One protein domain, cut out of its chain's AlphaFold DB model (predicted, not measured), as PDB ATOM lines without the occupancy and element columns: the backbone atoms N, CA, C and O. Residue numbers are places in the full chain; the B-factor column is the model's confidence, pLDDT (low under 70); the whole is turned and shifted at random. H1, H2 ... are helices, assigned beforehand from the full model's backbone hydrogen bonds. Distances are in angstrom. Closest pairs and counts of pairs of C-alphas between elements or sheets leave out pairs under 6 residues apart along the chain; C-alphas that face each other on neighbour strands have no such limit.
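Overview. This is residues 31 to 81 of the 266 residues of an uncharacterized protein of Thermoplasmata archaeon HGW-Thermoplasmata-1 (UniProt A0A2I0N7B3). Two helices run opposite ways in a narrow, loosely made V, joined at its closed end by a loop of residues 47 to 56. The first half of H1, with the residues before it, sticks out, and after H2 the last stretch, residues 73 to 81, turns and folds back beside H2. The printed part has 51 residues with two named helices, H1 then H2, no named strand, and the class is all helix. The whole is loose, with a radius of gyration of the C-alphas of 12.5 A, and flat, spanning 39 by 24 by 13 A.

Along the chain. The printed part begins at Leu 31, whose C-alpha is at (2.053, 101.278, 4.328). H1 holds residues 36 to 46 and measures 15.4 A from its first C-alpha, at (0.620, 100.449, -10.849), to its last. H2 holds residues 57 to 72 and measures 22.7 A, ending with C-alpha 72 at (-3.526, 84.096, -6.554).

Arrangement. H1 and H2 are close but not clearly touching, with 1 pair of C-alphas within 8 A. Their closest C-alphas, those of Leu 46 and Gly 62, are 6.3 A apart. The helices run opposite ways at a shallow tilt of 31 degrees, and their centres are 13.5 A apart. In both H1 and H2 every O i to N i+4 pair is within hydrogen-bond range.

Size, cuts and confidence. The two C-alphas farthest apart, those of Leu 31 and Gly 55, are 39.2 A from each other. Residues 31 to 41, of which 36 to 41 belong to H1, stand free; without them the body spans 29 by 25 by 9 A. The link from H1 to H2, 10 residues, is short, and the printed part has no cut. The mean pLDDT of the printed part is 89.5, and one printed residue, Leu 31, is under 70.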
ATOM      1  N   LEU A  31       1.899 100.797   5.692       65.06
ATOM      2  CA  LEU A  31       2.053 101.278   4.328       65.06
ATOM      3  C   LEU A  31       1.465 100.241   3.376       65.06
ATOM      4  O   LEU A  31       2.092  99.223   3.091       65.06
ATOM      5  N   VAL A  32       0.270 100.520   2.864       75.75
ATOM      6  CA  VAL A  32      -0.324  99.741   1.776       75.75
ATOM      7  C   VAL A  32       0.324 100.190   0.466       75.75
ATOM      8  O   VAL A  32       0.157 101.332   0.035       75.75
ATOM      9  N   GLY A  33       1.120  99.310  -0.139       79.06
ATOM     10  CA  GLY A  33       1.713  99.547  -1.453       79.06
ATOM     11  C   GLY A  33       0.666  99.453  -2.566       79.06
ATOM     12  O   GLY A  33      -0.236  98.624  -2.497       79.06
ATOM     13  N   PHE A  34       0.802 100.285  -3.599       85.44
ATOM     14  CA  PHE A  34       0.030 100.170  -4.838       85.44
ATOM     15  C   PHE A  34       0.977  99.854  -5.994       85.44
ATOM     16  O   PHE A  34       1.881 100.641  -6.289       85.44
ATOM     17  N   ASP A  35       0.758  98.711  -6.638       88.88
ATOM     18  CA  ASP A  35       1.507  98.295  -7.819       88.88
ATOM     19  C   ASP A  35       0.777  98.756  -9.088       88.88
ATOM     20  O   ASP A  35      -0.175  98.133  -9.559       88.88
ATOM     21  N   TYR A  36       1.211  99.896  -9.631       90.00
ATOM     22  CA  TYR A  36       0.620 100.449 -10.849       90.00
ATOM     23  C   TYR A  36       1.016  99.663 -12.109       90.00
ATOM     24  O   TYR A  36       0.330  99.791 -13.122       90.00
ATOM     25  N   GLU A  37       2.117  98.904 -12.078       93.31
ATOM     26  CA  GLU A  37       2.565  98.102 -13.222       93.31
ATOM     27  C   GLU A  37       1.672  96.874 -13.342       93.31
ATOM     28  O   GLU A  37       1.111  96.643 -14.412       93.31
ATOM     29  N   ARG A  38       1.394  96.200 -12.219       92.00
ATOM     30  CA  ARG A  38       0.385  95.135 -12.172       92.00
ATOM     31  C   ARG A  38      -0.989  95.624 -12.627       92.00
ATOM     32  O   ARG A  38      -1.585  95.015 -13.507       92.00
ATOM     33  N   ALA A  39      -1.456  96.758 -12.103       91.06
ATOM     34  CA  ALA A  39      -2.748  97.316 -12.507       91.06
ATOM     35  C   ALA A  39      -2.808  97.652 -14.012       91.06
ATOM     36  O   ALA A  39      -3.866  97.558 -14.635       91.06
ATOM     37  N   TYR A  40      -1.688  98.062 -14.612       93.06
ATOM     38  CA  TYR A  40      -1.605  98.276 -16.055       93.06
ATOM     39  C   TYR A  40      -1.671  96.957 -16.832       93.06
ATOM     40  O   TYR A  40      -2.382  96.887 -17.836       93.06
ATOM     41  N   ASP A  41      -0.984  95.916 -16.364       94.56
ATOM     42  CA  ASP A  41      -1.021  94.587 -16.979       94.56
ATOM     43  C   ASP A  41      -2.436  93.985 -16.945       94.56
ATOM     44  O   ASP A  41      -2.881  93.447 -17.961       94.56
ATOM     45  N   ASP A  42      -3.191  94.181 -15.859       94.56
ATOM     46  CA  ASP A  42      -4.608  93.783 -15.771       94.56
ATOM     47  C   ASP A  42      -5.461  94.475 -16.841       94.56
ATOM     48  O   ASP A  42      -6.300  93.857 -17.503       94.56
ATOM     49  N   VAL A  43      -5.238  95.778 -17.053       93.56
ATOM     50  CA  VAL A  43      -5.923  96.531 -18.110       93.56
ATOM     51  C   VAL A  43      -5.560  95.974 -19.482       93.56
ATOM     52  O   VAL A  43      -6.451  95.786 -20.309       93.56
ATOM     53  N   VAL A  44      -4.279  95.692 -19.731       94.31
ATOM     54  CA  VAL A  44      -3.821  95.106 -20.998       94.31
ATOM     55  C   VAL A  44      -4.471  93.746 -21.231       94.31
ATOM     56  O   VAL A  44      -4.963  93.516 -22.335       94.31
ATOM     57  N   GLU A  45      -4.521  92.876 -20.221       93.31
ATOM     58  CA  GLU A  45      -5.148  91.555 -20.313       93.31
ATOM     59  C   GLU A  45      -6.631  91.668 -20.662       93.31
ATOM     60  O   GLU A  45      -7.085  91.124 -21.669       93.31
ATOM     61  N   LEU A  46      -7.381  92.452 -19.886       91.75
ATOM     62  CA  LEU A  46      -8.813  92.628 -20.097       91.75
ATOM     63  C   LEU A  46      -9.102  93.275 -21.459       91.75
ATOM     64  O   LEU A  46     -10.087  92.931 -22.113       91.75
ATOM     65  N   CYS A  47      -8.254  94.186 -21.935       90.56
ATOM     66  CA  CYS A  47      -8.402  94.829 -23.241       90.56
ATOM     67  C   CYS A  47      -8.033  93.944 -24.443       90.56
ATOM     68  O   CYS A  47      -8.230  94.388 -25.574       90.56
ATOM     69  N   LYS A  48      -7.560  92.704 -24.250       91.25
ATOM     70  CA  LYS A  48      -7.406  91.738 -25.357       91.25
ATOM     71  C   LYS A  48      -8.747  91.278 -25.924       91.25
ATOM     72  O   LYS A  48      -8.811  90.853 -27.076       91.25
ATOM     73  N   TYR A  49      -9.809  91.345 -25.124       85.81
ATOM     74  CA  TYR A  49     -11.147  90.961 -25.549       85.81
ATOM     75  C   TYR A  49     -11.793  92.065 -26.408       85.81
ATOM     76  O   TYR A  49     -11.811  93.218 -25.969       85.81
ATOM     77  N   PRO A  50     -12.370  91.746 -27.588       76.69
ATOM     78  CA  PRO A  50     -12.975  92.745 -28.480       76.69
ATOM     79  C   PRO A  50     -14.094  93.566 -27.822       76.69
ATOM     80  O   PRO A  50     -14.224  94.764 -28.058       76.69
ATOM     81  N   HIS A  51     -14.893  92.916 -26.978       77.81
ATOM     82  CA  HIS A  51     -15.892  93.509 -26.095       77.81
ATOM     83  C   HIS A  51     -16.063  92.595 -24.878       77.81
ATOM     84  O   HIS A  51     -15.591  91.466 -24.885       77.81
ATOM     85  N   ARG A  52     -16.744  93.061 -23.830       84.88
ATOM     86  CA  ARG A  52     -17.155  92.234 -22.681       84.88
ATOM     87  C   ARG A  52     -18.629  92.492 -22.382       84.88
ATOM     88  O   ARG A  52     -18.983  92.967 -21.310       84.88
ATOM     89  N   LEU A  53     -19.467  92.288 -23.401       80.69
ATOM     90  CA  LEU A  53     -20.915  92.474 -23.279       80.69
ATOM     91  C   LEU A  53     -21.495  91.402 -22.353       80.69
ATOM     92  O   LEU A  53     -21.019  90.264 -22.332       80.69
ATOM     93  N   THR A  54     -22.529  91.772 -21.606       82.12
ATOM     94  CA  THR A  54     -23.294  90.876 -20.738       82.12
ATOM     95  C   THR A  54     -23.754  89.634 -21.509       82.12
ATOM     96  O   THR A  54     -24.421  89.757 -22.535       82.12
ATOM     97  N   GLY A  55     -23.352  88.447 -21.045       79.75
ATOM     98  CA  GLY A  55     -23.691  87.163 -21.674       79.75
ATOM     99  C   GLY A  55     -22.780  86.716 -22.817       79.75
ATOM    100  O   GLY A  55     -23.055  85.684 -23.433       79.75
ATOM    101  N   SER A  56     -21.731  87.479 -23.141       81.88
ATOM    102  CA  SER A  56     -20.748  87.095 -24.165       81.88
ATOM    103  C   SER A  56     -19.664  86.172 -23.602       81.88
ATOM    104  O   SER A  56     -19.250  86.320 -22.452       81.88
ATOM    105  N   GLN A  57     -19.106  85.299 -24.448       84.81
ATOM    106  CA  GLN A  57     -17.958  84.449 -24.086       84.81
ATOM    107  C   GLN A  57     -16.758  85.272 -23.589       84.81
ATOM    108  O   GLN A  57     -15.970  84.830 -22.758       84.81
ATOM    109  N   TYR A  58     -16.604  86.494 -24.096       88.38
ATOM    110  CA  TYR A  58     -15.538  87.389 -23.671       88.38
ATOM    111  C   TYR A  58     -15.723  87.913 -22.245       88.38
ATOM    112  O   TYR A  58     -14.730  88.140 -21.552       88.38
ATOM    113  N   LEU A  59     -16.969  88.100 -21.793       88.81
ATOM    114  CA  LEU A  59     -17.237  88.395 -20.388       88.81
ATOM    115  C   LEU A  59     -16.872  87.191 -19.521       88.81
ATOM    116  O   LEU A  59     -16.154  87.376 -18.547       88.81
ATOM    117  N   GLU A  60     -17.278  85.977 -19.905       88.50
ATOM    118  CA  GLU A  60     -16.917  84.747 -19.179       88.50
ATOM    119  C   GLU A  60     -15.400  84.591 -19.027       88.50
ATOM    120  O   GLU A  60     -14.906  84.355 -17.925       88.50
ATOM    121  N   ASN A  61     -14.643  84.816 -20.104       91.31
ATOM    122  CA  ASN A  61     -13.181  84.767 -20.062       91.31
ATOM    123  C   ASN A  61     -12.596  85.846 -19.130       91.31
ATOM    124  O   ASN A  61     -11.642  85.589 -18.399       91.31
ATOM    125  N   GLY A  62     -13.178  87.049 -19.130       92.94
ATOM    126  CA  GLY A  62     -12.803  88.114 -18.201       92.94
ATOM    127  C   GLY A  62     -13.122  87.777 -16.741       92.94
ATOM    128  O   GLY A  62     -12.315  88.061 -15.863       92.94
ATOM    129  N   MET A  63     -14.265  87.144 -16.467       92.88
ATOM    130  CA  MET A  63     -14.635  86.701 -15.119       92.88
ATOM    131  C   MET A  63     -13.713  85.590 -14.617       92.88
ATOM    132  O   MET A  63     -13.277  85.640 -13.470       92.88
ATOM    133  N   ALA A  64     -13.367  84.628 -15.479       93.12
ATOM    134  CA  ALA A  64     -12.401  83.583 -15.153       93.12
ATOM    135  C   ALA A  64     -11.039  84.182 -14.767       93.12
ATOM    136  O   ALA A  64     -10.503  83.829 -13.718       93.12
ATOM    137  N   TYR A  65     -10.550  85.161 -15.541       95.06
ATOM    138  CA  TYR A  65      -9.339  85.913 -15.203       95.06
ATOM    139  C   TYR A  65      -9.422  86.540 -13.804       95.06
ATOM    140  O   TYR A  65      -8.536  86.328 -12.985       95.06
ATOM    141  N   PHE A  66     -10.511  87.250 -13.488       93.94
ATOM    142  CA  PHE A  66     -10.679  87.857 -12.163       93.94
ATOM    143  C   PHE A  66     -10.681  86.837 -11.023       93.94
ATOM    144  O   PHE A  66     -10.121  87.105  -9.961       93.94
ATOM    145  N   VAL A  67     -11.319  85.682 -11.213       96.12
ATOM    146  CA  VAL A  67     -11.339  84.635 -10.186       96.12
ATOM    147  C   VAL A  67      -9.942  84.073  -9.945       96.12
ATOM    148  O   VAL A  67      -9.584  83.854  -8.787       96.12
ATOM    149  N   ASP A  68      -9.162  83.855 -11.000       96.00
ATOM    150  CA  ASP A  68      -7.787  83.369 -10.880       96.00
ATOM    151  C   ASP A  68      -6.900  84.404 -10.170       96.00
ATOM    152  O   ASP A  68      -6.228  84.065  -9.198       96.00
ATOM    153  N   GLU A  69      -7.011  85.683 -10.533       95.56
ATOM    154  CA  GLU A  69      -6.299  86.796  -9.885       95.56
ATOM    155  C   GLU A  69      -6.613  86.931  -8.385       95.56
ATOM    156  O   GLU A  69      -5.722  87.122  -7.553       95.56
ATOM    157  N   MET A  70      -7.883  86.781  -8.004       95.19
ATOM    158  CA  MET A  70      -8.297  86.810  -6.597       95.19
ATOM    159  C   MET A  70      -7.747  85.608  -5.818       95.19
ATOM    160  O   MET A  70      -7.300  85.761  -4.679       95.19
ATOM    161  N   LYS A  71      -7.747  84.414  -6.424       96.19
ATOM    162  CA  LYS A  71      -7.185  83.199  -5.812       96.19
ATOM    163  C   LYS A  71      -5.674  83.295  -5.640       96.19
ATOM    164  O   LYS A  71      -5.169  82.904  -4.588       96.19
ATOM    165  N   ASP A  72      -4.970  83.855  -6.620       94.12
ATOM    166  CA  ASP A  72      -3.526  84.096  -6.554       94.12
ATOM    167  C   ASP A  72      -3.169  85.107  -5.453       94.12
ATOM    168  O   ASP A  72      -2.141  84.971  -4.786       94.12
ATOM    169  N   ALA A  73      -4.063  86.059  -5.171       92.38
ATOM    170  CA  ALA A  73      -3.971  86.956  -4.017       92.38
ATOM    171  C   ALA A  73      -4.338  86.292  -2.669       92.38
ATOM    172  O   ALA A  73      -4.308  86.951  -1.626       92.38
ATOM    173  N   GLY A  74      -4.676  84.998  -2.656       96.38
ATOM    174  CA  GLY A  74      -5.034  84.241  -1.455       96.38
ATOM    175  C   GLY A  74      -6.476  84.442  -0.977       96.38
ATOM    176  O   GLY A  74      -6.780  84.116   0.172       96.38
ATOM    177  N   LEU A  75      -7.356  84.980  -1.825       96.88
ATOM    178  CA  LEU A  75      -8.772  85.182  -1.519       96.88
ATOM    179  C   LEU A  75      -9.619  83.996  -1.994       96.88
ATOM    180  O   LEU A  75      -9.324  83.339  -2.993       96.88
ATOM    181  N   GLU A  76     -10.718  83.737  -1.287       96.25
ATOM    182  CA  GLU A  76     -11.752  82.827  -1.774       96.25
ATOM    183  C   GLU A  76     -12.617  83.557  -2.811       96.25
ATOM    184  O   GLU A  76     -13.222  84.584  -2.510       96.25
ATOM    185  N   ALA A  77     -12.675  83.024  -4.033       95.50
ATOM    186  CA  ALA A  77     -13.441  83.605  -5.129       95.50
ATOM    187  C   ALA A  77     -14.160  82.522  -5.943       95.50
ATOM    188  O   ALA A  77     -13.590  81.470  -6.258       95.50
ATOM    189  N   HIS A  78     -15.410  82.801  -6.308       91.94
ATOM    190  CA  HIS A  78     -16.237  81.991  -7.197       91.94
ATOM    191  C   HIS A  78     -17.097  82.896  -8.088       91.94
ATOM    192  O   HIS A  78     -17.304  84.066  -7.770       91.94
ATOM    193  N   ILE A  79     -17.574  82.347  -9.206       90.12
ATOM    194  CA  ILE A  79     -18.535  83.017 -10.088       90.12
ATOM    195  C   ILE A  79     -19.929  82.611  -9.631       90.12
ATOM    196  O   ILE A  79     -20.195  81.420  -9.450       90.12
ATOM    197  N   GLU A  80     -20.797  83.595  -9.441       89.00
ATOM    198  CA  GLU A  80     -22.209  83.372  -9.174       89.00
ATOM    199  C   GLU A  80     -23.009  83.775 -10.404       89.00
ATOM    200  O   GLU A  80     -22.888  84.906 -10.870       89.00
ATOM    201  N   TYR A  81     -23.791  82.827 -10.918       84.69
ATOM    202  CA  TYR A  81     -24.530  83.007 -12.155       84.69
ATOM    203  C   TYR A  81     -25.975  83.401 -11.884       84.69
ATOM    204  O   TYR A  81     -26.634  82.818 -11.018       84.69
TER     205      TYR A  81